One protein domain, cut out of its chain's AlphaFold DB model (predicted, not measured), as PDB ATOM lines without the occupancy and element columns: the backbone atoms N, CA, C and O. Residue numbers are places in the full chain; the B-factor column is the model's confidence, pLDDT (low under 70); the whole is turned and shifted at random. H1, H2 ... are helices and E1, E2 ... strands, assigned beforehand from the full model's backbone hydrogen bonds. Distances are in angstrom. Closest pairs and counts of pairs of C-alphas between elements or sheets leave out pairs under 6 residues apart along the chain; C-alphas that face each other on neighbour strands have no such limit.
ATOM      1  N   ASP A 535      79.488 126.948  67.814       86.62
ATOM      2  CA  ASP A 535      80.788 126.630  68.424       86.62
ATOM      3  C   ASP A 535      80.877 125.230  69.050       86.62
ATOM      4  O   ASP A 535      81.912 124.886  69.619       86.62
ATOM      5  N   ASN A 536      79.821 124.414  68.962       82.56
ATOM      6  CA  ASN A 536      79.677 123.151  69.703       82.56
ATOM      7  C   ASN A 536      79.782 123.287  71.242       82.56
ATOM      8  O   ASN A 536      79.867 122.270  71.933       82.56
ATOM      9  N   SER A 537      79.758 124.505  71.793       79.38
ATOM     10  CA  SER A 537      79.760 124.744  73.236       79.38
ATOM     11  C   SER A 537      78.325 124.753  73.754       79.38
ATOM     12  O   SER A 537      77.449 125.362  73.146       79.38
ATOM     13  N   ILE A 538      78.061 124.074  74.872       77.25
ATOM     14  CA  ILE A 538      76.792 124.178  75.600       77.25
ATOM     15  C   ILE A 538      76.965 123.691  77.045       77.25
ATOM     16  O   ILE A 538      77.721 122.752  77.310       77.25
ATOM     17  N   GLY A 539      76.259 124.310  77.990       72.75
ATOM     18  CA  GLY A 539      76.103 123.783  79.345       72.75
ATOM     19  C   GLY A 539      75.247 122.512  79.393       72.75
ATOM     20  O   GLY A 539      74.569 122.146  78.434       72.75
ATOM     21  N   SER A 540      75.264 121.825  80.536       78.62
ATOM     22  CA  SER A 540      74.561 120.551  80.711       78.62
ATOM     23  C   SER A 540      73.047 120.676  80.497       78.62
ATOM     24  O   SER A 540      72.358 121.385  81.228       78.62
ATOM     25  N   LEU A 541      72.522 119.935  79.520       76.81
ATOM     26  CA  LEU A 541      71.087 119.851  79.244       76.81
ATOM     27  C   LEU A 541      70.338 119.020  80.310       76.81
ATOM     28  O   LEU A 541      70.890 118.049  80.837       76.81
ATOM     29  N   PRO A 542      69.063 119.338  80.608       78.12
ATOM     30  CA  PRO A 542      68.244 118.554  81.531       78.12
ATOM     31  C   PRO A 542      67.841 117.198  80.928       78.12
ATOM     32  O   PRO A 542      67.740 117.039  79.714       78.12
ATOM     33  N   THR A 543      67.566 116.191  81.763       75.12
ATOM     34  CA  THR A 543      67.173 114.851  81.271       75.12
ATOM     35  C   THR A 543      65.708 114.756  80.837       75.12
ATOM     36  O   THR A 543      65.340 113.810  80.138       75.12
ATOM     37  N   GLN A 544      64.867 115.705  81.259       76.25
ATOM     38  CA  GLN A 544      63.491 115.896  80.784       76.25
ATOM     39  C   GLN A 544      63.430 117.178  79.942       76.25
ATOM     40  O   GLN A 544      64.250 118.067  80.185       76.25
ATOM     41  N   PRO A 545      62.469 117.309  79.010       74.12
ATOM     42  CA  PRO A 545      62.159 118.584  78.371       74.12
ATOM     43  C   PRO A 545      61.979 119.718  79.378       74.12
ATOM     44  O   PRO A 545      61.288 119.567  80.388       74.12
ATOM     45  N   SER A 546      62.575 120.862  79.070       76.31
ATOM     46  CA  SER A 546      62.353 122.127  79.756       76.31
ATOM     47  C   SER A 546      62.246 123.254  78.735       76.31
ATOM     48  O   SER A 546      62.896 123.204  77.693       76.31
ATOM     49  N   ALA A 547      61.461 124.281  79.058       77.69
ATOM     50  CA  ALA A 547      61.489 125.561  78.352       77.69
ATOM     51  C   ALA A 547      62.658 126.455  78.819       77.69
ATOM     52  O   ALA A 547      62.988 127.432  78.153       77.69
ATOM     53  N   THR A 548      63.303 126.128  79.949       80.50
ATOM     54  CA  THR A 548      64.478 126.850  80.454       80.50
ATOM     55  C   THR A 548      65.693 126.550  79.569       80.50
ATOM     56  O   THR A 548      66.098 125.383  79.508       80.50
ATOM     57  N   PRO A 549      66.311 127.552  78.915       78.00
ATOM     58  CA  PRO A 549      67.487 127.314  78.088       78.00
ATOM     59  C   PRO A 549      68.720 126.950  78.931       78.00
ATOM     60  O   PRO A 549      68.855 127.429  80.062       78.00
ATOM     61  N   PRO A 550      69.639 126.119  78.407       76.06
ATOM     62  CA  PRO A 550      70.905 125.820  79.068       76.06
ATOM     63  C   PRO A 550      71.810 127.058  79.102       76.06
ATOM     64  O   PRO A 550      71.713 127.946  78.259       76.06
ATOM     65  N   THR A 551      72.735 127.097  80.058       67.31
ATOM     66  CA  THR A 551      73.760 128.146  80.131       67.31
ATOM     67  C   THR A 551      74.826 127.933  79.054       67.31
ATOM     68  O   THR A 551      75.517 126.912  79.078       67.31
ATOM     69  N   HIS A 552      75.004 128.893  78.148       70.06
ATOM     70  CA  HIS A 552      76.202 129.014  77.306       70.06
ATOM     71  C   HIS A 552      77.133 130.083  77.928       70.06
ATOM     72  O   HIS A 552      76.948 130.478  79.081       70.06
ATOM     73  N   ALA A 553      78.213 130.458  77.250       68.69
ATOM     74  CA  ALA A 553      79.341 131.201  77.807       68.69
ATOM     75  C   ALA A 553      79.146 132.730  77.886       68.69
ATOM     76  O   ALA A 553      80.068 133.424  78.329       68.69
ATOM     77  N   THR A 554      78.001 133.278  77.460       77.62
ATOM     78  CA  THR A 554      77.749 134.729  77.530       77.62
ATOM     79  C   THR A 554      77.019 135.148  78.808       77.62
ATOM     80  O   THR A 554      76.554 134.334  79.604       77.62
ATOM     81  N   ASN A 555      76.948 136.460  79.041       84.62
ATOM     82  CA  ASN A 555      76.255 137.049  80.184       84.62
ATOM     83  C   ASN A 555      75.155 138.037  79.761       84.62
ATOM     84  O   ASN A 555      75.141 138.546  78.640       84.62
ATOM     85  N   ALA A 556      74.268 138.370  80.703       86.50
ATOM     86  CA  ALA A 556      73.104 139.227  80.467       86.50
ATOM     87  C   ALA A 556      73.430 140.602  79.840       86.50
ATOM     88  O   ALA A 556      72.611 141.132  79.095       86.50
ATOM     89  N   ALA A 557      74.619 141.178  80.077       89.75
ATOM     90  CA  ALA A 557      75.012 142.440  79.442       89.75
ATOM     91  C   ALA A 557      75.366 142.256  77.953       89.75
ATOM     92  O   ALA A 557      75.042 143.110  77.135       89.75
ATOM     93  N   GLN A 558      75.968 141.125  77.577       90.75
ATOM     94  CA  GLN A 558      76.238 140.777  76.174       90.75
ATOM     95  C   GLN A 558      74.941 140.451  75.419       90.75
ATOM     96  O   GLN A 558      74.762 140.874  74.276       90.75
ATOM     97  N   GLN A 559      74.008 139.764  76.083       88.50
ATOM     98  CA  GLN A 559      72.668 139.493  75.558       88.50
ATOM     99  C   GLN A 559      71.878 140.800  75.359       88.50
ATOM    100  O   GLN A 559      71.305 141.017  74.291       88.50
ATOM    101  N   ALA A 560      71.930 141.722  76.329       91.31
ATOM    102  CA  ALA A 560      71.340 143.057  76.212       91.31
ATOM    103  C   ALA A 560      71.984 143.892  75.090       91.31
ATOM    104  O   ALA A 560      71.257 144.486  74.298       91.31
ATOM    105  N   ASN A 561      73.317 143.881  74.954       94.25
ATOM    106  CA  ASN A 561      74.027 144.544  73.852       94.25
ATOM    107  C   ASN A 561      73.545 144.047  72.478       94.25
ATOM    108  O   ASN A 561      73.256 144.857  71.597       94.25
ATOM    109  N   MET A 562      73.441 142.725  72.291       93.38
ATOM    110  CA  MET A 562      72.974 142.123  71.035       93.38
ATOM    111  C   MET A 562      71.499 142.443  70.763       93.38
ATOM    112  O   MET A 562      71.144 142.783  69.634       93.38
ATOM    113  N   LYS A 563      70.648 142.415  71.796       92.75
ATOM    114  CA  LYS A 563      69.247 142.831  71.686       92.75
ATOM    115  C   LYS A 563      69.121 144.304  71.289       92.75
ATOM    116  O   LYS A 563      68.380 144.612  70.364       92.75
ATOM    117  N   SER A 564      69.871 145.213  71.914       94.00
ATOM    118  CA  SER A 564      69.877 146.635  71.540       94.00
ATOM    119  C   SER A 564      70.419 146.874  70.127       94.00
ATOM    120  O   SER A 564      69.902 147.731  69.417       94.00
ATOM    121  N   TYR A 565      71.419 146.104  69.695       96.12
ATOM    122  CA  TYR A 565      71.942 146.119  68.325       96.12
ATOM    123  C   TYR A 565      70.876 145.709  67.293       96.12
ATOM    124  O   TYR A 565      70.666 146.408  66.300       96.12
ATOM    125  N   LEU A 566      70.167 144.607  67.551       95.38
ATOM    126  CA  LEU A 566      69.082 144.101  66.708       95.38
ATOM    127  C   LEU A 566      67.870 145.036  66.690       95.38
ATOM    128  O   LEU A 566      67.352 145.369  65.627       95.38
ATOM    129  N   ASP A 567      67.421 145.493  67.853       94.25
ATOM    130  CA  ASP A 567      66.280 146.400  67.983       94.25
ATOM    131  C   ASP A 567      66.550 147.771  67.308       94.25
ATOM    132  O   ASP A 567      65.605 148.457  66.925       94.25
ATOM    133  N   ALA A 568      67.823 148.140  67.088       94.75
ATOM    134  CA  ALA A 568      68.265 149.349  66.380       94.75
ATOM    135  C   ALA A 568      68.588 149.155  64.875       94.75
ATOM    136  O   ALA A 568      69.140 150.059  64.243       94.75
ATOM    137  N   GLY A 569      68.261 147.998  64.284       94.88
ATOM    138  CA  GLY A 569      68.405 147.751  62.840       94.88
ATOM    139  C   GLY A 569      69.471 146.731  62.443       94.88
ATOM    140  O   GLY A 569      69.584 146.396  61.262       94.88
ATOM    141  N   GLY A 570      70.227 146.203  63.409       95.75
ATOM    142  CA  GLY A 570      71.215 145.154  63.178       95.75
ATOM    143  C   GLY A 570      70.635 143.895  62.522       95.75
ATOM    144  O   GLY A 570      69.435 143.609  62.601       95.75
ATOM    145  N   ARG A 571      71.507 143.124  61.867       95.75
ATOM    146  CA  ARG A 571      71.175 141.823  61.270       95.75
ATOM    147  C   ARG A 571      71.944 140.717  61.987       95.75
ATOM    148  O   ARG A 571      73.162 140.818  62.110       95.75
ATOM    149  N   LEU A 572      71.265 139.657  62.423       94.88
ATOM    150  CA  LEU A 572      71.902 138.471  63.008       94.88
ATOM    151  C   LEU A 572      71.592 137.225  62.183       94.88
ATOM    152  O   LEU A 572      70.429 136.887  61.975       94.88
ATOM    153  N   PHE A 573      72.638 136.505  61.795       93.62
ATOM    154  CA  PHE A 573      72.563 135.105  61.391       93.62
ATOM    155  C   PHE A 573      73.212 134.265  62.498       93.62
ATOM    156  O   PHE A 573      74.403 134.431  62.765       93.62
ATOM    157  N   ALA A 574      72.455 133.396  63.167       89.75
ATOM    158  CA  ALA A 574      72.978 132.558  64.252       89.75
ATOM    159  C   ALA A 574      72.556 131.100  64.061       89.75
ATOM    160  O   ALA A 574      71.361 130.807  64.067       89.75
ATOM    161  N   SER A 575      73.522 130.192  63.894       86.75
ATOM    162  CA  SER A 575      73.225 128.761  63.780       86.75
ATOM    163  C   SER A 575      73.281 128.069  65.139       86.75
ATOM    164  O   SER A 575      74.136 128.366  65.979       86.75
ATOM    165  N   HIS A 576      72.371 127.109  65.324       82.19
ATOM    166  CA  HIS A 576      72.472 126.075  66.358       82.19
ATOM    167  C   HIS A 576      72.784 126.653  67.758       82.19
ATOM    168  O   HIS A 576      72.042 127.526  68.196       82.19
ATOM    169  N   TRP A 577      73.818 126.226  68.495       80.31
ATOM    170  CA  TRP A 577      73.971 126.620  69.909       80.31
ATOM    171  C   TRP A 577      74.149 128.118  70.205       80.31
ATOM    172  O   TRP A 577      73.681 128.561  71.253       80.31
ATOM    173  N   PHE A 578      74.702 128.935  69.301       82.69
ATOM    174  CA  PHE A 578      74.790 130.388  69.544       82.69
ATOM    175  C   PHE A 578      73.429 131.100  69.532       82.69
ATOM    176  O   PHE A 578      73.299 132.204  70.064       82.69
ATOM    177  N   SER A 579      72.392 130.472  68.970       82.69
ATOM    178  CA  SER A 579      71.025 130.994  69.054       82.69
ATOM    179  C   SER A 579      70.475 131.023  70.484       82.69
ATOM    180  O   SER A 579      69.651 131.882  70.797       82.69
ATOM    181  N   VAL A 580      70.951 130.136  71.365       80.31
ATOM    182  CA  VAL A 580      70.441 129.995  72.736       80.31
ATOM    183  C   VAL A 580      70.580 131.315  73.498       80.31
ATOM    184  O   VAL A 580      69.599 131.829  74.035       80.31
ATOM    185  N   ASP A 581      71.775 131.901  73.467       75.50
ATOM    186  CA  ASP A 581      72.094 133.128  74.199       75.50
ATOM    187  C   ASP A 581      71.506 134.390  73.563       75.50
ATOM    188  O   ASP A 581      71.077 135.299  74.272       75.50
ATOM    189  N   PHE A 582      71.487 134.469  72.232       81.44
ATOM    190  CA  PHE A 582      71.193 135.719  71.525       81.44
ATOM    191  C   PHE A 582      69.794 135.804  70.926       81.44
ATOM    192  O   PHE A 582      69.362 136.888  70.532       81.44
ATOM    193  N   VAL A 583      69.076 134.683  70.878       83.06
ATOM    194  CA  VAL A 583      67.744 134.593  70.275       83.06
ATOM    195  C   VAL A 583      66.757 133.947  71.239       83.06
ATOM    196  O   VAL A 583      65.739 134.562  71.546       83.06
ATOM    197  N   HIS A 584      67.071 132.775  71.791       83.31
ATOM    198  CA  HIS A 584      66.111 132.040  72.613       83.31
ATOM    199  C   HIS A 584      65.914 132.682  74.000       83.31
ATOM    200  O   HIS A 584      64.783 132.779  74.471       83.31
ATOM    201  N   GLN A 585      66.992 133.157  74.641       77.38
ATOM    202  CA  GLN A 585      66.919 133.922  75.898       77.38
ATOM    203  C   GLN A 585      66.336 135.347  75.718       77.38
ATOM    204  O   GLN A 585      65.467 135.718  76.508       77.38
ATOM    205  N   PRO A 586      66.739 136.174  74.720       85.00
ATOM    206  CA  PRO A 586      66.307 137.579  74.650       85.00
ATOM    207  C   PRO A 586      64.992 137.806  73.886       85.00
ATOM    208  O   PRO A 586      64.397 138.880  74.008       85.00
ATOM    209  N   TYR A 587      64.538 136.820  73.101       88.00
ATOM    210  CA  TYR A 587      63.293 136.864  72.325       88.00
ATOM    211  C   TYR A 587      62.446 135.580  72.519       88.00
ATOM    212  O   TYR A 587      62.052 134.950  71.537       88.00
ATOM    213  N   PRO A 588      62.094 135.189  73.764       84.75
ATOM    214  CA  PRO A 588      61.423 133.913  74.067       84.75
ATOM    215  C   PRO A 588      59.985 133.809  73.528       84.75
ATOM    216  O   PRO A 588      59.360 132.758  73.617       84.75
ATOM    217  N   THR A 589      59.434 134.893  72.977       89.06
ATOM    218  CA  THR A 589      58.139 134.915  72.283       89.06
ATOM    219  C   THR A 589      58.257 134.720  70.770       89.06
ATOM    220  O   THR A 589      57.229 134.623  70.105       89.06
ATOM    221  N   ALA A 590      59.469 134.661  70.205       89.38
ATOM    222  CA  ALA A 590      59.686 134.517  68.764       89.38
ATOM    223  C   ALA A 590      59.606 133.062  68.263       89.38
ATOM    224  O   ALA A 590      59.407 132.858  67.065       89.38
ATOM    225  N   ALA A 591      59.744 132.070  69.152       89.88
ATOM    226  CA  ALA A 591      59.613 130.642  68.863       89.88
ATOM    227  C   ALA A 591      59.422 129.815  70.153       89.88
ATOM    228  O   ALA A 591      59.836 130.239  71.231       89.88
ATOM    229  N   ASN A 592      58.809 128.629  70.051       89.44
ATOM    230  CA  ASN A 592      58.685 127.685  71.167       89.44
ATOM    231  C   ASN A 592      59.893 126.736  71.198       89.44
ATOM    232  O   ASN A 592      60.024 125.870  70.326       89.44
ATOM    233  N   HIS A 593      60.753 126.896  72.205       87.06
ATOM    234  CA  HIS A 593      62.000 126.146  72.349       87.06
ATOM    235  C   HIS A 593      61.926 125.069  73.432       87.06
ATOM    236  O   HIS A 593      61.363 125.298  74.504       87.06
ATOM    237  N   VAL A 594      62.545 123.912  73.173       83.06
ATOM    238  CA  VAL A 594      62.521 122.756  74.081       83.06
ATOM    239  C   VAL A 594      63.904 122.127  74.234       83.06
ATOM    240  O   VAL A 594      64.496 121.594  73.293       83.06
ATOM    241  N   TYR A 595      64.400 122.123  75.469       82.38
ATOM    242  CA  TYR A 595      65.744 121.672  75.820       82.38
ATOM    243  C   TYR A 595      65.705 120.381  76.619       82.38
ATOM    244  O   TYR A 595      65.046 120.301  77.655       82.38
ATOM    245  N   SER A 596      66.451 119.375  76.172       76.56
ATOM    246  CA  SER A 596      66.801 118.202  76.970       76.56
ATOM    247  C   SER A 596      67.929 117.415  76.318       76.56
ATOM    248  O   SER A 596      68.129 117.495  75.108       76.56
ATOM    249  N   THR A 597      68.590 116.541  77.077       70.56
ATOM    250  CA  THR A 597      69.482 115.522  76.502       70.56
ATOM    251  C   THR A 597      68.745 114.556  75.574       70.56
ATOM    252  O   THR A 597      69.389 113.797  74.865       70.56
ATOM    253  N   ARG A 598      67.405 114.538  75.551       68.06
ATOM    254  CA  ARG A 598      66.623 113.688  74.641       68.06
ATOM    255  C   ARG A 598      66.381 114.376  73.306       68.06
ATOM    256  O   ARG A 598      66.680 113.764  72.297       68.06
ATOM    257  N   THR A 599      65.971 115.644  73.306       67.94
ATOM    258  CA  THR A 599      65.858 116.474  72.092       67.94
ATOM    259  C   THR A 599      67.216 116.861  71.490       67.94
ATOM    260  O   THR A 599      67.293 117.188  70.311       67.94
ATOM    261  N   ASP A 600      68.308 116.741  72.252       66.31
ATOM    262  CA  ASP A 600      69.684 116.752  71.731       66.31
ATOM    263  C   ASP A 600      70.171 115.365  71.254       66.31
ATOM    264  O   ASP A 600      70.979 115.272  70.332       66.31
ATOM    265  N   ASN A 601      69.640 114.269  71.807       61.97
ATOM    266  CA  ASN A 601      69.817 112.922  71.241       61.97
ATOM    267  C   ASN A 601      68.875 112.644  70.049       61.97
ATOM    268  O   ASN A 601      69.003 111.602  69.400       61.97
ATOM    269  N   ASP A 602      67.977 113.572  69.695       59.84
ATOM    270  CA  ASP A 602      67.404 113.717  68.346       59.84
ATOM    271  C   ASP A 602      68.507 114.272  67.430       59.84
ATOM    272  O   ASP A 602      68.492 115.426  67.000       59.84
ATOM    273  N   ARG A 603      69.525 113.432  67.223       59.88
ATOM    274  CA  ARG A 603      70.720 113.693  66.432       59.88
ATOM    275  C   ARG A 603      70.745 112.790  65.201       59.88
ATOM    276  O   ARG A 603      70.220 111.680  65.207       59.88
ATOM    277  N   GLU A 604      71.423 113.295  64.182       61.41
ATOM    278  CA  GLU A 604      72.090 112.563  63.103       61.41
ATOM    279  C   GLU A 604      72.683 111.188  63.492       61.41
ATOM    280  O   GLU A 604      73.100 110.998  64.639       61.41
ATOM    281  N   PRO A 605      72.964 110.325  62.495       55.72
ATOM    282  CA  PRO A 605      72.440 110.328  61.124       55.72
ATOM    283  C   PRO A 605      71.087 109.584  61.055       55.72
ATOM    284  O   PRO A 605      70.714 108.910  62.016       55.72
ATOM    285  N   PRO A 606      70.357 109.620  59.925       63.69
ATOM    286  CA  PRO A 606      70.721 110.210  58.632       63.69
ATOM    287  C   PRO A 606      70.246 111.663  58.449       63.69
ATOM    288  O   PRO A 606      69.588 112.244  59.314       63.69
ATOM    289  N   ALA A 607      70.601 112.232  57.295       75.50
ATOM    290  CA  ALA A 607      70.151 113.534  56.819       75.50
ATOM    291  C   ALA A 607      68.615 113.631  56.811       75.50
ATOM    292  O   ALA A 607      67.938 112.703  56.352       75.50
ATOM    293  N   PHE A 608      68.057 114.747  57.286       79.94
ATOM    294  CA  PHE A 608      66.606 114.933  57.355       79.94
ATOM    295  C   PHE A 608      66.120 115.902  56.275       79.94
ATOM    296  O   PHE A 608      66.633 117.015  56.147       79.94
ATOM    297  N   ALA A 609      65.122 115.471  55.499       87.44
ATOM    298  CA  ALA A 609      64.448 116.293  54.502       87.44
ATOM    299  C   ALA A 609      63.298 117.067  55.165       87.44
ATOM    300  O   ALA A 609      62.249 116.505  55.481       87.44
ATOM    301  N   PHE A 610      63.503 118.362  55.383       91.31
ATOM    302  CA  PHE A 610      62.478 119.274  55.877       91.31
ATOM    303  C   PHE A 610      61.608 119.771  54.720       91.31
ATOM    304  O   PHE A 610      62.104 120.052  53.627       91.31
ATOM    305  N   ASN A 611      60.314 119.936  54.980       94.69
ATOM    306  CA  ASN A 611      59.389 120.610  54.079       94.69
ATOM    307  C   ASN A 611      59.623 122.123  54.141       94.69
ATOM    308  O   ASN A 611      59.815 122.684  55.223       94.69
ATOM    309  N   ILE A 612      59.562 122.785  52.990       96.06
ATOM    310  CA  ILE A 612      59.588 124.242  52.884       96.06
ATOM    311  C   ILE A 612      58.173 124.783  53.103       96.06
ATOM    312  O   ILE A 612      57.215 124.300  52.498       96.06
ATOM    313  N   ASP A 613      58.028 125.803  53.946       95.50
ATOM    314  CA  ASP A 613      56.726 126.406  54.243       95.50
ATOM    315  C   ASP A 613      56.270 127.381  53.145       95.50
ATOM    316  O   ASP A 613      56.462 128.596  53.210       95.50
ATOM    317  N   THR A 614      55.615 126.834  52.124       94.00
ATOM    318  CA  THR A 614      55.066 127.587  50.988       94.00
ATOM    319  C   THR A 614      53.766 128.345  51.299       94.00
ATOM    320  O   THR A 614      53.173 128.920  50.384       94.00
ATOM    321  N   THR A 615      53.316 128.421  52.560       89.88
ATOM    322  CA  THR A 615      52.151 129.260  52.923       89.88
ATOM    323  C   THR A 615      52.474 130.760  52.941       89.88
ATOM    324  O   THR A 615      51.569 131.587  52.850       89.88
ATOM    325  N   HIS A 616      53.763 131.120  52.959       87.56
ATOM    326  CA  HIS A 616      54.261 132.497  52.934       87.56
ATOM    327  C   HIS A 616      55.014 132.786  51.628       87.56
ATOM    328  O   HIS A 616      55.748 131.928  51.137       87.56
ATOM    329  N   VAL A 617      54.930 134.019  51.106       87.75
ATOM    330  CA  VAL A 617      55.625 134.423  49.862       87.75
ATOM    331  C   VAL A 617      57.126 134.122  49.926       87.75
ATOM    332  O   VAL A 617      57.664 133.524  49.003       87.75
ATOM    333  N   ALA A 618      57.795 134.437  51.041       90.19
ATOM    334  CA  ALA A 618      59.226 134.163  51.211       90.19
ATOM    335  C   ALA A 618      59.574 132.662  51.119       90.19
ATOM    336  O   ALA A 618      60.599 132.304  50.542       90.19
ATOM    337  N   GLY A 619      58.705 131.781  51.629       91.88
ATOM    338  CA  GLY A 619      58.862 130.330  51.523       91.88
ATOM    339  C   GLY A 619      58.526 129.784  50.130       91.88
ATOM    340  O   GLY A 619      59.176 128.852  49.668       91.88
ATOM    341  N   GLN A 620      57.595 130.408  49.401       93.00
ATOM    342  CA  GLN A 620      57.363 130.119  47.976       93.00
ATOM    343  C   GLN A 620      58.575 130.518  47.125       93.00
ATOM    344  O   GLN A 620      59.021 129.742  46.280       93.00
ATOM    345  N   THR A 621      59.154 131.698  47.366       93.81
ATOM    346  CA  THR A 621      60.410 132.123  46.729       93.81
ATOM    347  C   THR A 621      61.539 131.147  47.058       93.81
ATOM    348  O   THR A 621      62.248 130.728  46.146       93.81
ATOM    349  N   PHE A 622      61.663 130.721  48.321       95.75
ATOM    350  CA  PHE A 622      62.674 129.750  48.744       95.75
ATOM    351  C   PHE A 622      62.489 128.380  48.079       95.75
ATOM    352  O   PHE A 622      63.459 127.840  47.565       95.75
ATOM    353  N   ALA A 623      61.267 127.843  47.998       94.56
ATOM    354  CA  ALA A 623      60.997 126.554  47.352       94.56
ATOM    355  C   ALA A 623      61.324 126.555  45.851       94.56
ATOM    356  O   ALA A 623      61.958 125.621  45.354       94.56
ATOM    357  N   ASN A 624      60.935 127.614  45.137       95.69
ATOM    358  CA  ASN A 624      61.238 127.751  43.714       95.69
ATOM    359  C   ASN A 624      62.746 127.953  43.467       95.69
ATOM    360  O   ASN A 624      63.320 127.291  42.601       95.69
ATOM    361  N   TRP A 625      63.409 128.806  44.262       96.88
ATOM    362  CA  TRP A 625      64.856 129.038  44.180       96.88
ATOM    363  C   TRP A 625      65.665 127.782  44.526       96.88
ATOM    364  O   TRP A 625      66.564 127.398  43.779       96.88
ATOM    365  N   ALA A 626      65.322 127.093  45.618       96.31
ATOM    366  CA  ALA A 626      66.037 125.910  46.090       96.31
ATOM    367  C   ALA A 626      65.940 124.744  45.094       96.31
ATOM    368  O   ALA A 626      66.932 124.048  44.858       96.31
ATOM    369  N   ASN A 627      64.793 124.587  44.430       94.81
ATOM    370  CA  ASN A 627      64.646 123.658  43.316       94.81
ATOM    371  C   ASN A 627      65.508 124.072  42.105       94.81
ATOM    372  O   ASN A 627      66.218 123.236  41.552       94.81
ATOM    373  N   LEU A 628      65.506 125.359  41.732       95.38
ATOM    374  CA  LEU A 628      66.279 125.891  40.599       95.38
ATOM    375  C   LEU A 628      67.801 125.715  40.759       95.38
ATOM    376  O   LEU A 628      68.473 125.340  39.801       95.38
ATOM    377  N   VAL A 629      68.358 125.986  41.945       95.31
ATOM    378  CA  VAL A 629      69.818 125.913  42.173       95.31
ATOM    379  C   VAL A 629      70.313 124.530  42.610       95.31
ATOM    380  O   VAL A 629      71.522 124.332  42.770       95.31
ATOM    381  N   GLY A 630      69.413 123.566  42.835       94.06
ATOM    382  CA  GLY A 630      69.758 122.247  43.374       94.06
ATOM    383  C   GLY A 630      70.091 122.254  44.872       94.06
ATOM    384  O   GLY A 630      70.971 121.515  45.309       94.06
ATOM    385  N   ALA A 631      69.413 123.097  45.656       93.56
ATOM    386  CA  ALA A 631      69.379 123.036  47.121       93.56
ATOM    387  C   ALA A 631      68.282 122.089  47.665       93.56
ATOM    388  O   ALA A 631      68.280 121.770  48.852       93.56
ATOM    389  N   SER A 632      67.392 121.597  46.793       93.69
ATOM    390  CA  SER A 632      66.300 120.661  47.105       93.69
ATOM    391  C   SER A 632      66.560 119.229  46.588       93.69
ATOM    392  O   SER A 632      65.896 118.791  45.647       93.69
ATOM    393  N   PRO A 633      67.509 118.456  47.159       88.12
ATOM    394  CA  PRO A 633      67.844 117.114  46.668       88.12
ATOM    395  C   PRO A 633      66.734 116.077  46.916       88.12
ATOM    396  O   PRO A 633      66.707 115.052  46.242       88.12
ATOM    397  N   GLY A 634      65.803 116.344  47.842       83.75
ATOM    398  CA  GLY A 634      64.581 115.554  48.041       83.75
ATOM    399  C   GLY A 634      63.449 115.872  47.052       83.75
ATOM    400  O   GLY A 634      62.382 115.272  47.147       83.75
ATOM    401  N   GLY A 635      63.662 116.800  46.111       88.31
ATOM    402  CA  GLY A 635      62.644 117.306  45.186       88.31
ATOM    403  C   GLY A 635      62.004 118.623  45.640       88.31
ATOM    404  O   GLY A 635      62.244 119.107  46.750       88.31
ATOM    405  N   TYR A 636      61.205 119.223  44.752       92.50
ATOM    406  CA  TYR A 636      60.567 120.528  44.957       92.50
ATOM    407  C   TYR A 636      59.858 120.639  46.317       92.50
ATOM    408  O   TYR A 636      59.132 119.737  46.728       92.50
ATOM    409  N   GLY A 637      60.038 121.778  46.992       91.25
ATOM    410  CA  GLY A 637      59.425 122.029  48.298       91.25
ATOM    411  C   GLY A 637      60.132 121.351  49.476       91.25
ATOM    412  O   GLY A 637      59.588 121.374  50.575       91.25
ATOM    413  N   THR A 638      61.333 120.790  49.289       93.56
ATOM    414  CA  THR A 638      62.153 120.228  50.379       93.56
ATOM    415  C   THR A 638      63.527 120.893  50.484       93.56
ATOM    416  O   THR A 638      64.069 121.382  49.492       93.56
ATOM    417  N   VAL A 639      64.119 120.877  51.679       92.62
ATOM    418  CA  VAL A 639      65.555 121.113  51.909       92.62
ATOM    419  C   VAL A 639      66.089 120.055  52.864       92.62
ATOM    420  O   VAL A 639      65.451 119.734  53.865       92.62
ATOM    421  N   THR A 640      67.266 119.515  52.560       88.06
ATOM    422  CA  THR A 640      67.905 118.479  53.378       88.06
ATOM    423  C   THR A 640      69.050 119.081  54.176       88.06
ATOM    424  O   THR A 640      69.908 119.747  53.596       88.06
ATOM    425  N   PHE A 641      69.074 118.812  55.483       83.75
ATOM    426  CA  PHE A 641      70.160 119.232  56.367       83.75
ATOM    427  C   PHE A 641      70.803 118.042  57.074       83.75
ATOM    428  O   PHE A 641      70.123 117.241  57.722       83.75
ATOM    429  N   ASP A 642      72.128 117.988  56.994       77.25
ATOM    430  CA  ASP A 642      72.976 117.301  57.958       77.25
ATOM    431  C   ASP A 642      73.095 118.157  59.237       77.25
ATOM    432  O   ASP A 642      72.940 119.383  59.201       77.25
ATOM    433  N   SER A 643      73.337 117.514  60.383       77.31
ATOM    434  CA  SER A 643      73.505 118.167  61.696       77.31
ATOM    435  C   SER A 643      72.364 119.090  62.156       77.31
ATOM    436  O   SER A 643      72.600 120.112  62.797       77.31
ATOM    437  N   TRP A 644      71.117 118.711  61.868       79.62
ATOM    438  CA  TRP A 644      69.892 119.309  62.423       79.62
ATOM    439  C   TRP A 644      69.670 118.930  63.904       79.62
ATOM    440  O   TRP A 644      70.181 117.902  64.356       79.62
ATOM    441  N   ARG A 645      68.881 119.719  64.662       77.94
ATOM    442  CA  ARG A 645      68.413 119.357  66.025       77.94
ATOM    443  C   ARG A 645      67.000 119.823  66.377       77.94
ATOM    444  O   ARG A 645      66.548 120.887  65.964       77.94
ATOM    445  N   HIS A 646      66.336 119.053  67.240       80.06
ATOM    446  CA  HIS A 646      64.955 119.259  67.696       80.06
ATOM    447  C   HIS A 646      64.833 120.258  68.866       80.06
ATOM    448  O   HIS A 646      64.252 119.956  69.903       80.06
ATOM    449  N   VAL A 647      65.397 121.462  68.717       82.00
ATOM    450  CA  VAL A 647      65.395 122.499  69.776       82.00
ATOM    451  C   VAL A 647      64.255 123.519  69.655       82.00
ATOM    452  O   VAL A 647      64.041 124.305  70.577       82.00
ATOM    453  N   THR A 648      63.512 123.498  68.545       87.69
ATOM    454  CA  THR A 648      62.390 124.406  68.263       87.69
ATOM    455  C   THR A 648      61.219 123.617  67.687       87.69
ATOM    456  O   THR A 648      61.363 122.981  66.642       87.69
ATOM    457  N   GLU A 649      60.059 123.668  68.346       87.00
ATOM    458  CA  GLU A 649      58.867 122.904  67.940       87.00
ATOM    459  C   GLU A 649      57.946 123.698  67.005       87.00
ATOM    460  O   GLU A 649      57.445 123.188  66.001       87.00
ATOM    461  N   THR A 650      57.692 124.967  67.342       90.94
ATOM    462  CA  THR A 650      56.745 125.845  66.636       90.94
ATOM    463  C   THR A 650      57.207 127.302  66.664       90.94
ATOM    464  O   THR A 650      58.068 127.681  67.457       90.94
ATOM    465  N   VAL A 651      56.624 128.132  65.795       93.06
ATOM    466  CA  VAL A 651      56.830 129.589  65.758       93.06
ATOM    467  C   VAL A 651      55.473 130.306  65.652       93.06
ATOM    468  O   VAL A 651      54.538 129.727  65.090       93.06
ATOM    469  N   PRO A 652      55.321 131.526  66.199       92.50
ATOM    470  CA  PRO A 652      54.091 132.309  66.103       92.50
ATOM    471  C   PRO A 652      53.905 132.918  64.699       92.50
ATOM    472  O   PRO A 652      54.879 133.049  63.958       92.50
ATOM    473  N   PRO A 653      52.699 133.409  64.351       88.00
ATOM    474  CA  PRO A 653      52.436 134.068  63.062       88.00
ATOM    475  C   PRO A 653      53.257 135.340  62.776       88.00
ATOM    476  O   PRO A 653      53.271 135.815  61.647       88.00
ATOM    477  N   SER A 654      53.930 135.911  63.781       87.44
ATOM    478  CA  SER A 654      54.862 137.041  63.633       87.44
ATOM    479  C   SER A 654      56.270 136.631  63.175       87.44
ATOM    480  O   SER A 654      57.123 137.497  62.989       87.44
ATOM    481  N   THR A 655      56.528 135.331  63.024       92.81
ATOM    482  CA  THR A 655      57.833 134.754  62.689       92.81
ATOM    483  C   THR A 655      57.713 133.944  61.401       92.81
ATOM    484  O   THR A 655      56.868 133.057  61.286       92.81
ATOM    485  N   VAL A 656      58.580 134.212  60.423       93.56
ATOM    486  CA  VAL A 656      58.575 133.501  59.140       93.56
ATOM    487  C   VAL A 656      59.214 132.129  59.326       93.56
ATOM    488  O   VAL A 656      60.433 132.005  59.466       93.56
ATOM    489  N   ARG A 657      58.392 131.079  59.311       95.00
ATOM    490  CA  ARG A 657      58.854 129.692  59.198       95.00
ATOM    491  C   ARG A 657      59.320 129.435  57.764       95.00
ATOM    492  O   ARG A 657      58.607 129.774  56.825       95.00
ATOM    493  N   PHE A 658      60.488 128.820  57.596       95.31
ATOM    494  CA  PHE A 658      61.028 128.455  56.279       95.31
ATOM    495  C   PHE A 658      61.111 126.946  56.079       95.31
ATOM    496  O   PHE A 658      60.685 126.470  55.032       95.31
ATOM    497  N   ALA A 659      61.634 126.199  57.057       93.94
ATOM    498  CA  ALA A 659      61.823 124.751  56.954       93.94
ATOM    499  C   ALA A 659      61.322 124.035  58.214       93.94
ATOM    500  O   ALA A 659      61.697 124.408  59.329       93.94
ATOM    501  N   TYR A 660      60.480 123.016  58.041       93.50
ATOM    502  CA  TYR A 660      59.828 122.291  59.136       93.50
ATOM    503  C   TYR A 660      59.587 120.808  58.808       93.50
ATOM    504  O   TYR A 660      59.635 120.385  57.655       93.50
ATOM    505  N   GLY A 661      59.320 119.996  59.826       89.44
ATOM    506  CA  GLY A 661      59.047 118.569  59.665       89.44
ATOM    507  C   GLY A 661      58.462 117.943  60.925       89.44
ATOM    508  O   GLY A 661      57.959 118.650  61.796       89.44
ATOM    509  N   ASP A 662      58.551 116.618  61.016       85.75
ATOM    510  CA  ASP A 662      58.189 115.846  62.204       85.75
ATOM    511  C   ASP A 662      59.275 114.794  62.475       85.75
ATOM    512  O   ASP A 662      59.525 113.927  61.636       85.75
ATOM    513  N   SER A 663      59.933 114.856  63.635       78.25
ATOM    514  CA  SER A 663      61.033 113.942  63.984       78.25
ATOM    515  C   SER A 663      60.582 112.508  64.310       78.25
ATOM    516  O   SER A 663      61.416 111.651  64.596       78.25
ATOM    517  N   ARG A 664      59.273 112.219  64.232       75.75
ATOM    518  CA  ARG A 664      58.700 110.857  64.260       75.75
ATOM    519  C   ARG A 664      58.611 110.215  62.874       75.75
ATOM    520  O   ARG A 664      58.276 109.034  62.776       75.75
ATOM    521  N   SER A 665      58.820 110.980  61.803       72.69
ATOM    522  CA  SER A 665      58.724 110.479  60.432       72.69
ATOM    523  C   SER A 665      60.040 109.852  59.950       72.69
ATOM    524  O   SER A 665      61.124 110.299  60.337       72.69
ATOM    525  N   PRO A 666      59.976 108.850  59.048       62.03
ATOM    526  CA  PRO A 666      61.147 108.376  58.321       62.03
ATOM    527  C   PRO A 666      61.920 109.550  57.687       62.03
ATOM    528  O   PRO A 666      61.293 110.459  57.144       62.03
ATOM    529  N   PRO A 667      63.262 109.541  57.742       59.41
ATOM    530  CA  PRO A 667      64.101 108.387  58.067       59.41
ATOM    531  C   PRO A 667      64.310 108.108  59.573       59.41
ATOM    532  O   PRO A 667      64.938 107.106  59.913       59.41
ATOM    533  N   ILE A 668      63.763 108.923  60.482       61.00
ATOM    534  CA  ILE A 668      63.921 108.755  61.936       61.00
ATOM    535  C   ILE A 668      62.848 107.794  62.480       61.00
ATOM    536  O   ILE A 668      61.807 108.203  62.989       61.00
ATOM    537  N   SER A 669      63.098 106.486  62.394       51.47
ATOM    538  CA  SER A 669      62.190 105.475  62.960       51.47
ATOM    539  C   SER A 669      62.596 105.062  64.378       51.47
ATOM    540  O   SER A 669      63.265 104.046  64.587       51.47
ATOM    541  N   ARG A 670      62.168 105.828  65.390       55.22
ATOM    542  CA  ARG A 670      62.188 105.353  66.785       55.22
ATOM    543  C   ARG A 670      60.975 104.462  67.048       55.22
ATOM    544  O   ARG A 670      59.940 104.928  67.518       55.22
ATOM    545  N   SER A 671      61.122 103.172  66.741       41.72
ATOM    546  CA  SER A 671      60.111 102.149  67.034       41.72
ATOM    547  C   SER A 671      59.674 102.210  68.500       41.72
ATOM    548  O   SER A 671      60.492 102.059  69.410       41.72
ATOM    549  N   GLN A 672      58.375 102.398  68.740       46.59
ATOM    550  CA  GLN A 672      57.827 102.285  70.086       46.59
ATOM    551  C   GLN A 672      57.839 100.814  70.522       46.59
ATOM    552  O   GLN A 672      57.092  99.993  70.001       46.59
ATOM    553  N   THR A 673      58.640 100.535  71.554       40.88
ATOM    554  CA  THR A 673      58.789  99.253  72.274       40.88
ATOM    555  C   THR A 673      59.574  98.134  71.555       40.88
ATOM    556  O   THR A 673      59.624  98.109  70.325       40.88
ATOM    557  N   PRO A 674      60.189  97.190  72.309       51.31
ATOM    558  CA  PRO A 674      60.353  97.148  73.767       51.31
ATOM    559  C   PRO A 674      61.814  97.377  74.207       51.31
ATOM    560  O   PRO A 674      62.626  96.457  74.231       51.31
ATOM    561  N   ALA A 675      62.131  98.598  74.645       38.50
ATOM    562  CA  ALA A 675      63.336  98.909  75.420       38.50
ATOM    563  C   ALA A 675      62.954  99.837  76.592       38.50
ATOM    564  O   ALA A 675      62.096 100.709  76.410       38.50
ATOM    565  N   PRO A 676      63.511  99.651  77.803       45.47
ATOM    566  CA  PRO A 676      63.017 100.334  78.992       45.47
ATOM    567  C   PRO A 676      63.382 101.824  79.012       45.47
ATOM    568  O   PRO A 676      64.546 102.200  78.921       45.47
ATOM    569  N   SER A 677      62.367 102.664  79.231       47.81
ATOM    570  CA  SER A 677      62.473 104.025  79.778       47.81
ATOM    571  C   SER A 677      63.546 104.959  79.167       47.81
ATOM    572  O   SER A 677      64.666 105.092  79.653       47.81
ATOM    573  N   THR A 678      63.159 105.795  78.206       44.16
ATOM    574  CA  THR A 678      62.697 107.168  78.546       44.16
ATOM    575  C   THR A 678      62.680 108.138  77.349       44.16
ATOM    576  O   THR A 678      62.186 109.260  77.481       44.16
ATOM    577  N   SER A 679      63.162 107.736  76.170       45.03
ATOM    578  CA  SER A 679      63.040 108.526  74.933       45.03
ATOM    579  C   SER A 679      61.593 108.555  74.411       45.03
ATOM    580  O   SER A 679      61.253 107.848  73.468       45.03
ATOM    581  N   VAL A 680      60.738 109.369  75.037       50.16
ATOM    582  CA  VAL A 680      59.321 109.566  74.652       50.16
ATOM    583  C   VAL A 680      59.156 110.627  73.549       50.16
ATOM    584  O   VAL A 680      58.093 110.733  72.947       50.16
ATOM    585  N   TRP A 681      60.200 111.415  73.276       59.62
ATOM    586  CA  TRP A 681      60.092 112.657  72.511       59.62
ATOM    587  C   TRP A 681      60.457 112.499  71.033       59.62
ATOM    588  O   TRP A 681      61.355 111.742  70.662       59.62
ATOM    589  N   GLY A 682      59.678 113.216  70.228       66.25
ATOM    590  CA  GLY A 682      59.660 113.265  68.774       66.25
ATOM    591  C   GLY A 682      58.360 113.965  68.364       66.25
ATOM    592  O   GLY A 682      57.309 113.696  68.957       66.25
ATOM    593  N   GLY A 683      58.405 114.890  67.410       76.44
ATOM    594  CA  GLY A 683      57.271 115.768  67.133       76.44
ATOM    595  C   GLY A 683      57.540 116.823  66.063       76.44
ATOM    596  O   GLY A 683      58.553 116.737  65.365       76.44
ATOM    597  N   PRO A 684      56.629 117.806  65.919       86.50
ATOM    598  CA  PRO A 684      56.812 118.941  65.023       86.50
ATOM    599  C   PRO A 684      58.122 119.663  65.328       86.50
ATOM    600  O   PRO A 684      58.384 120.006  66.476       86.50
ATOM    601  N   ILE A 685      58.925 119.900  64.296       86.88
ATOM    602  CA  ILE A 685      60.245 120.524  64.391       86.88
ATOM    603  C   ILE A 685      60.351 121.661  63.374       86.88
ATOM    604  O   ILE A 685      59.961 121.506  62.214       86.88
ATOM    605  N   VAL A 686      60.922 122.793  63.787       91.25
ATOM    606  CA  VAL A 686      61.292 123.907  62.904       91.25
ATOM    607  C   VAL A 686      62.812 123.967  62.783       91.25
ATOM    608  O   VAL A 686      63.509 124.253  63.752       91.25
ATOM    609  N   SER A 687      63.323 123.711  61.577       89.06
ATOM    610  CA  SER A 687      64.759 123.761  61.275       89.06
ATOM    611  C   SER A 687      65.214 125.148  60.825       89.06
ATOM    612  O   SER A 687      66.335 125.533  61.135       89.06
ATOM    613  N   ILE A 688      64.368 125.927  60.141       92.81
ATOM    614  CA  ILE A 688      64.698 127.314  59.773       92.81
ATOM    615  C   ILE A 688      63.516 128.236  60.048       92.81
ATOM    616  O   ILE A 688      62.401 127.982  59.578       92.81
ATOM    617  N   PHE A 689      63.796 129.350  60.723       94.00
ATOM    618  CA  PHE A 689      62.894 130.493  60.831       94.00
ATOM    619  C   PHE A 689      63.651 131.831  60.870       94.00
ATOM    620  O   PHE A 689      64.872 131.868  61.014       94.00
ATOM    621  N   GLY A 690      62.923 132.940  60.740       94.50
ATOM    622  CA  GLY A 690      63.456 134.292  60.908       94.50
ATOM    623  C   GLY A 690      62.371 135.293  61.294       94.50
ATOM    624  O   GLY A 690      61.192 135.081  61.004       94.50
ATOM    625  N   PHE A 691      62.752 136.371  61.973       94.38
ATOM    626  CA  PHE A 691      61.827 137.400  62.459       94.38
ATOM    627  C   PHE A 691      62.481 138.783  62.479       94.38
ATOM    628  O   PHE A 691      63.705 138.904  62.572       94.38
ATOM    629  N   ASP A 692      61.655 139.826  62.417       95.00
ATOM    630  CA  ASP A 692      62.105 141.217  62.484       95.00
ATOM    631  C   ASP A 692      62.067 141.749  63.926       95.00
ATOM    632  O   ASP A 692      61.244 141.333  64.747       95.00
ATOM    633  N   THR A 693      62.979 142.668  64.245       94.06
ATOM    634  CA  THR A 693      63.170 143.233  65.591       94.06
ATOM    635  C   THR A 693      62.901 144.742  65.616       94.06
ATOM    636  O   THR A 693      63.263 145.419  64.650       94.06
ATOM    637  N   PRO A 694      62.311 145.297  66.697       93.81
ATOM    638  CA  PRO A 694      61.898 144.623  67.934       93.81
ATOM    639  C   PRO A 694      60.646 143.747  67.761       93.81
ATOM    640  O   PRO A 694      59.672 144.158  67.135       93.81
ATOM    641  N   VAL A 695      60.640 142.555  68.367       90.44
ATOM    642  CA  VAL A 695      59.486 141.637  68.326       90.44
ATOM    643  C   VAL A 695      58.273 142.288  68.998       90.44
ATOM    644  O   VAL A 695      58.346 142.697  70.155       90.44
ATOM    645  N   GLY A 696      57.160 142.386  68.265       86.12
ATOM    646  CA  GLY A 696      55.946 143.090  68.701       86.12
ATOM    647  C   GLY A 696      55.982 144.616  68.521       86.12
ATOM    648  O   GLY A 696      55.014 145.283  68.877       86.12
ATOM    649  N   GLY A 697      57.067 145.168  67.969       88.56
ATOM    650  CA  GLY A 697      57.200 146.576  67.588       88.56
ATOM    651  C   GLY A 697      57.304 146.777  66.068       88.56
ATOM    652  O   GLY A 697      57.091 145.841  65.295       88.56
ATOM    653  N   PRO A 698      57.630 148.000  65.609       90.31
ATOM    654  CA  PRO A 698      57.907 148.275  64.201       90.31
ATOM    655  C   PRO A 698      59.172 147.542  63.732       90.31
ATOM    656  O   PRO A 698      60.227 147.684  64.345       90.31
ATOM    657  N   ALA A 699      59.079 146.794  62.632       92.44
ATOM    658  CA  ALA A 699      60.210 146.066  62.058       92.44
ATOM    659  C   ALA A 699      61.371 147.011  61.685       92.44
ATOM    660  O   ALA A 699      61.180 147.980  60.946       92.44
ATOM    661  N   CYS A 700      62.574 146.712  62.180       94.31
ATOM    662  CA  CYS A 700      63.784 147.505  61.970       94.31
ATOM    663  C   CYS A 700      65.008 146.606  61.719       94.31
ATOM    664  O   CYS A 700      65.595 146.652  60.633       94.31
ATOM    665  N   GLY A 701      65.382 145.769  62.693       95.06
ATOM    666  CA  GLY A 701      66.401 144.723  62.545       95.06
ATOM    667  C   GLY A 701      65.815 143.386  62.095       95.06
ATOM    668  O   GLY A 701      64.604 143.277  61.898       95.06
ATOM    669  N   ARG A 702      66.668 142.366  61.934       95.06
ATOM    670  CA  ARG A 702      66.249 141.003  61.555       95.06
ATOM    671  C   ARG A 702      67.170 139.929  62.124       95.06
ATOM    672  O   ARG A 702      68.394 140.032  62.031       95.06
ATOM    673  N   VAL A 703      66.560 138.865  62.635       95.19
ATOM    674  CA  VAL A 703      67.205 137.620  63.065       95.19
ATOM    675  C   VAL A 703      66.875 136.514  62.065       95.19
ATOM    676  O   VAL A 703      65.722 136.359  61.661       95.19
ATOM    677  N   MET A 704      67.880 135.727  61.687       93.88
ATOM    678  CA  MET A 704      67.748 134.571  60.806       93.88
ATOM    679  C   MET A 704      68.409 133.344  61.440       93.88
ATOM    680  O   MET A 704      69.577 133.402  61.835       93.88
ATOM    681  N   LEU A 705      67.655 132.246  61.555       90.88
ATOM    682  CA  LEU A 705      67.987 131.148  62.461       90.88
ATOM    683  C   LEU A 705      67.876 129.758  61.812       90.88
ATOM    684  O   LEU A 705      66.773 129.219  61.681       90.88
ATOM    685  N   PRO A 706      69.009 129.148  61.432       89.25
ATOM    686  CA  PRO A 706      69.082 127.725  61.127       89.25
ATOM    687  C   PRO A 706      69.436 126.878  62.366       89.25
ATOM    688  O   PRO A 706      70.490 127.021  62.984       89.25
ATOM    689  N   MET A 707      68.566 125.925  62.703       83.44
ATOM    690  CA  MET A 707      68.738 124.905  63.753       83.44
ATOM    691  C   MET A 707      69.469 123.657  63.229       83.44
ATOM    692  O   MET A 707      69.211 122.528  63.652       83.44
ATOM    693  N   SER A 708      70.387 123.885  62.293       81.56
ATOM    694  CA  SER A 708      71.262 122.900  61.663       81.56
ATOM    695  C   SER A 708      72.640 123.526  61.470       81.56
ATOM    696  O   SER A 708      72.742 124.754  61.403       81.56
ATOM    697  N   HIS A 709      73.685 122.710  61.336       85.12
ATOM    698  CA  HIS A 709      74.982 123.233  60.905       85.12
ATOM    699  C   HIS A 709      74.909 123.753  59.461       85.12
ATOM    700  O   HIS A 709      74.087 123.321  58.653       85.12
TER     701      HIS A 709
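AT A GLANCE: This is residues 535 to 709 of the 896 residues of an uncharacterized protein of Myxococcales bacterium 68-20 (UniProt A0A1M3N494). A curled, twisted sheet of six strands forms the core, with H1 and H2 packed on one face at its E1 and E7 end and H4 over the opposite face at its E5 and E3 end. E4 and the short helix H3 lie outside the sheet, and the long link of residues 663 to 683 loops away from the body. The printed part has 175 residues, with four named helices and seven named strands in the order H1 E1 H2 H3 E2 H4 E3 E4 E5 E6 E7. The sheet runs E1 E7 E6 E5 E2 E3 and is mixed; the class is mixed, helices and strands, though under half of the residues, 75, are in named elements. The whole is compact, with a radius of gyration of the C-alphas of 16.5 A and spans of 52 by 41 by 26 A.

IN THESE COORDINATES: The sheet holds E1, residues 571 to 574; E7, 701 to 706, 17.3 A long; E6, 684 to 693, 25.1 A; E5, 656 to 662, 17.9 A; E2, 608 to 612; and E3, 638 to 641. E4 is residues 648 to 650. H1, residues 556 to 567, is 15.9 A long and begins at C-alpha 556 (73.104, 139.227, 80.467). H2 is residues 578 to 584, H3 597 to 600 and H4 617 to 629, 18.2 A long. E7 ends at C-alpha 706 (69.082, 127.725, 61.127).

HOW THE PARTS SIT: E5, E6 and E7 form a meander, each strand the antiparallel neighbour of the one before; N 687 and O 659 are 2.9 A apart, N 703 and O 691 2.9 A. E6 bends by 69 degrees at residue 687. E1 and E7 are parallel, with N 704 and O 572 2.8 A apart. E2 is antiparallel to E5, with N 611 and O 660 2.8 A apart, and to E3, with N 610 and O 639 2.8 A apart. H1 stands up from the sheet, and its residues 559 to 563 touch H2, the closest C-alphas being those of Gln 559 and Phe 582, 5.7 A. H4 lies on the opposite face, at a height over the sheet of 8.9 A; the C-alphas of Gly 619 and Phe 658 are its closest to E5, 5.6 A. E4 pairs with no named strand; residues 592 to 593 pair with it, antiparallel. H3 is not on the sheet. Every O i to N i+4 pair is within hydrogen-bond range in H1 and H4; H2 has 1 of 3, and 1 of 4 O i to N i+3 pairs, and H3 is too short for an O i to N i+4 pair.

THE WHOLE: The C-alphas farthest apart are those of Ala 568 and Pro 674, 53.3 A. The printed part has no cut. The links H2 to H3 and E5 to E6 are long. Mean pLDDT of the printed part is 82.4; residues 551, 553, 598 to 606 and 666 to 682 are under 70.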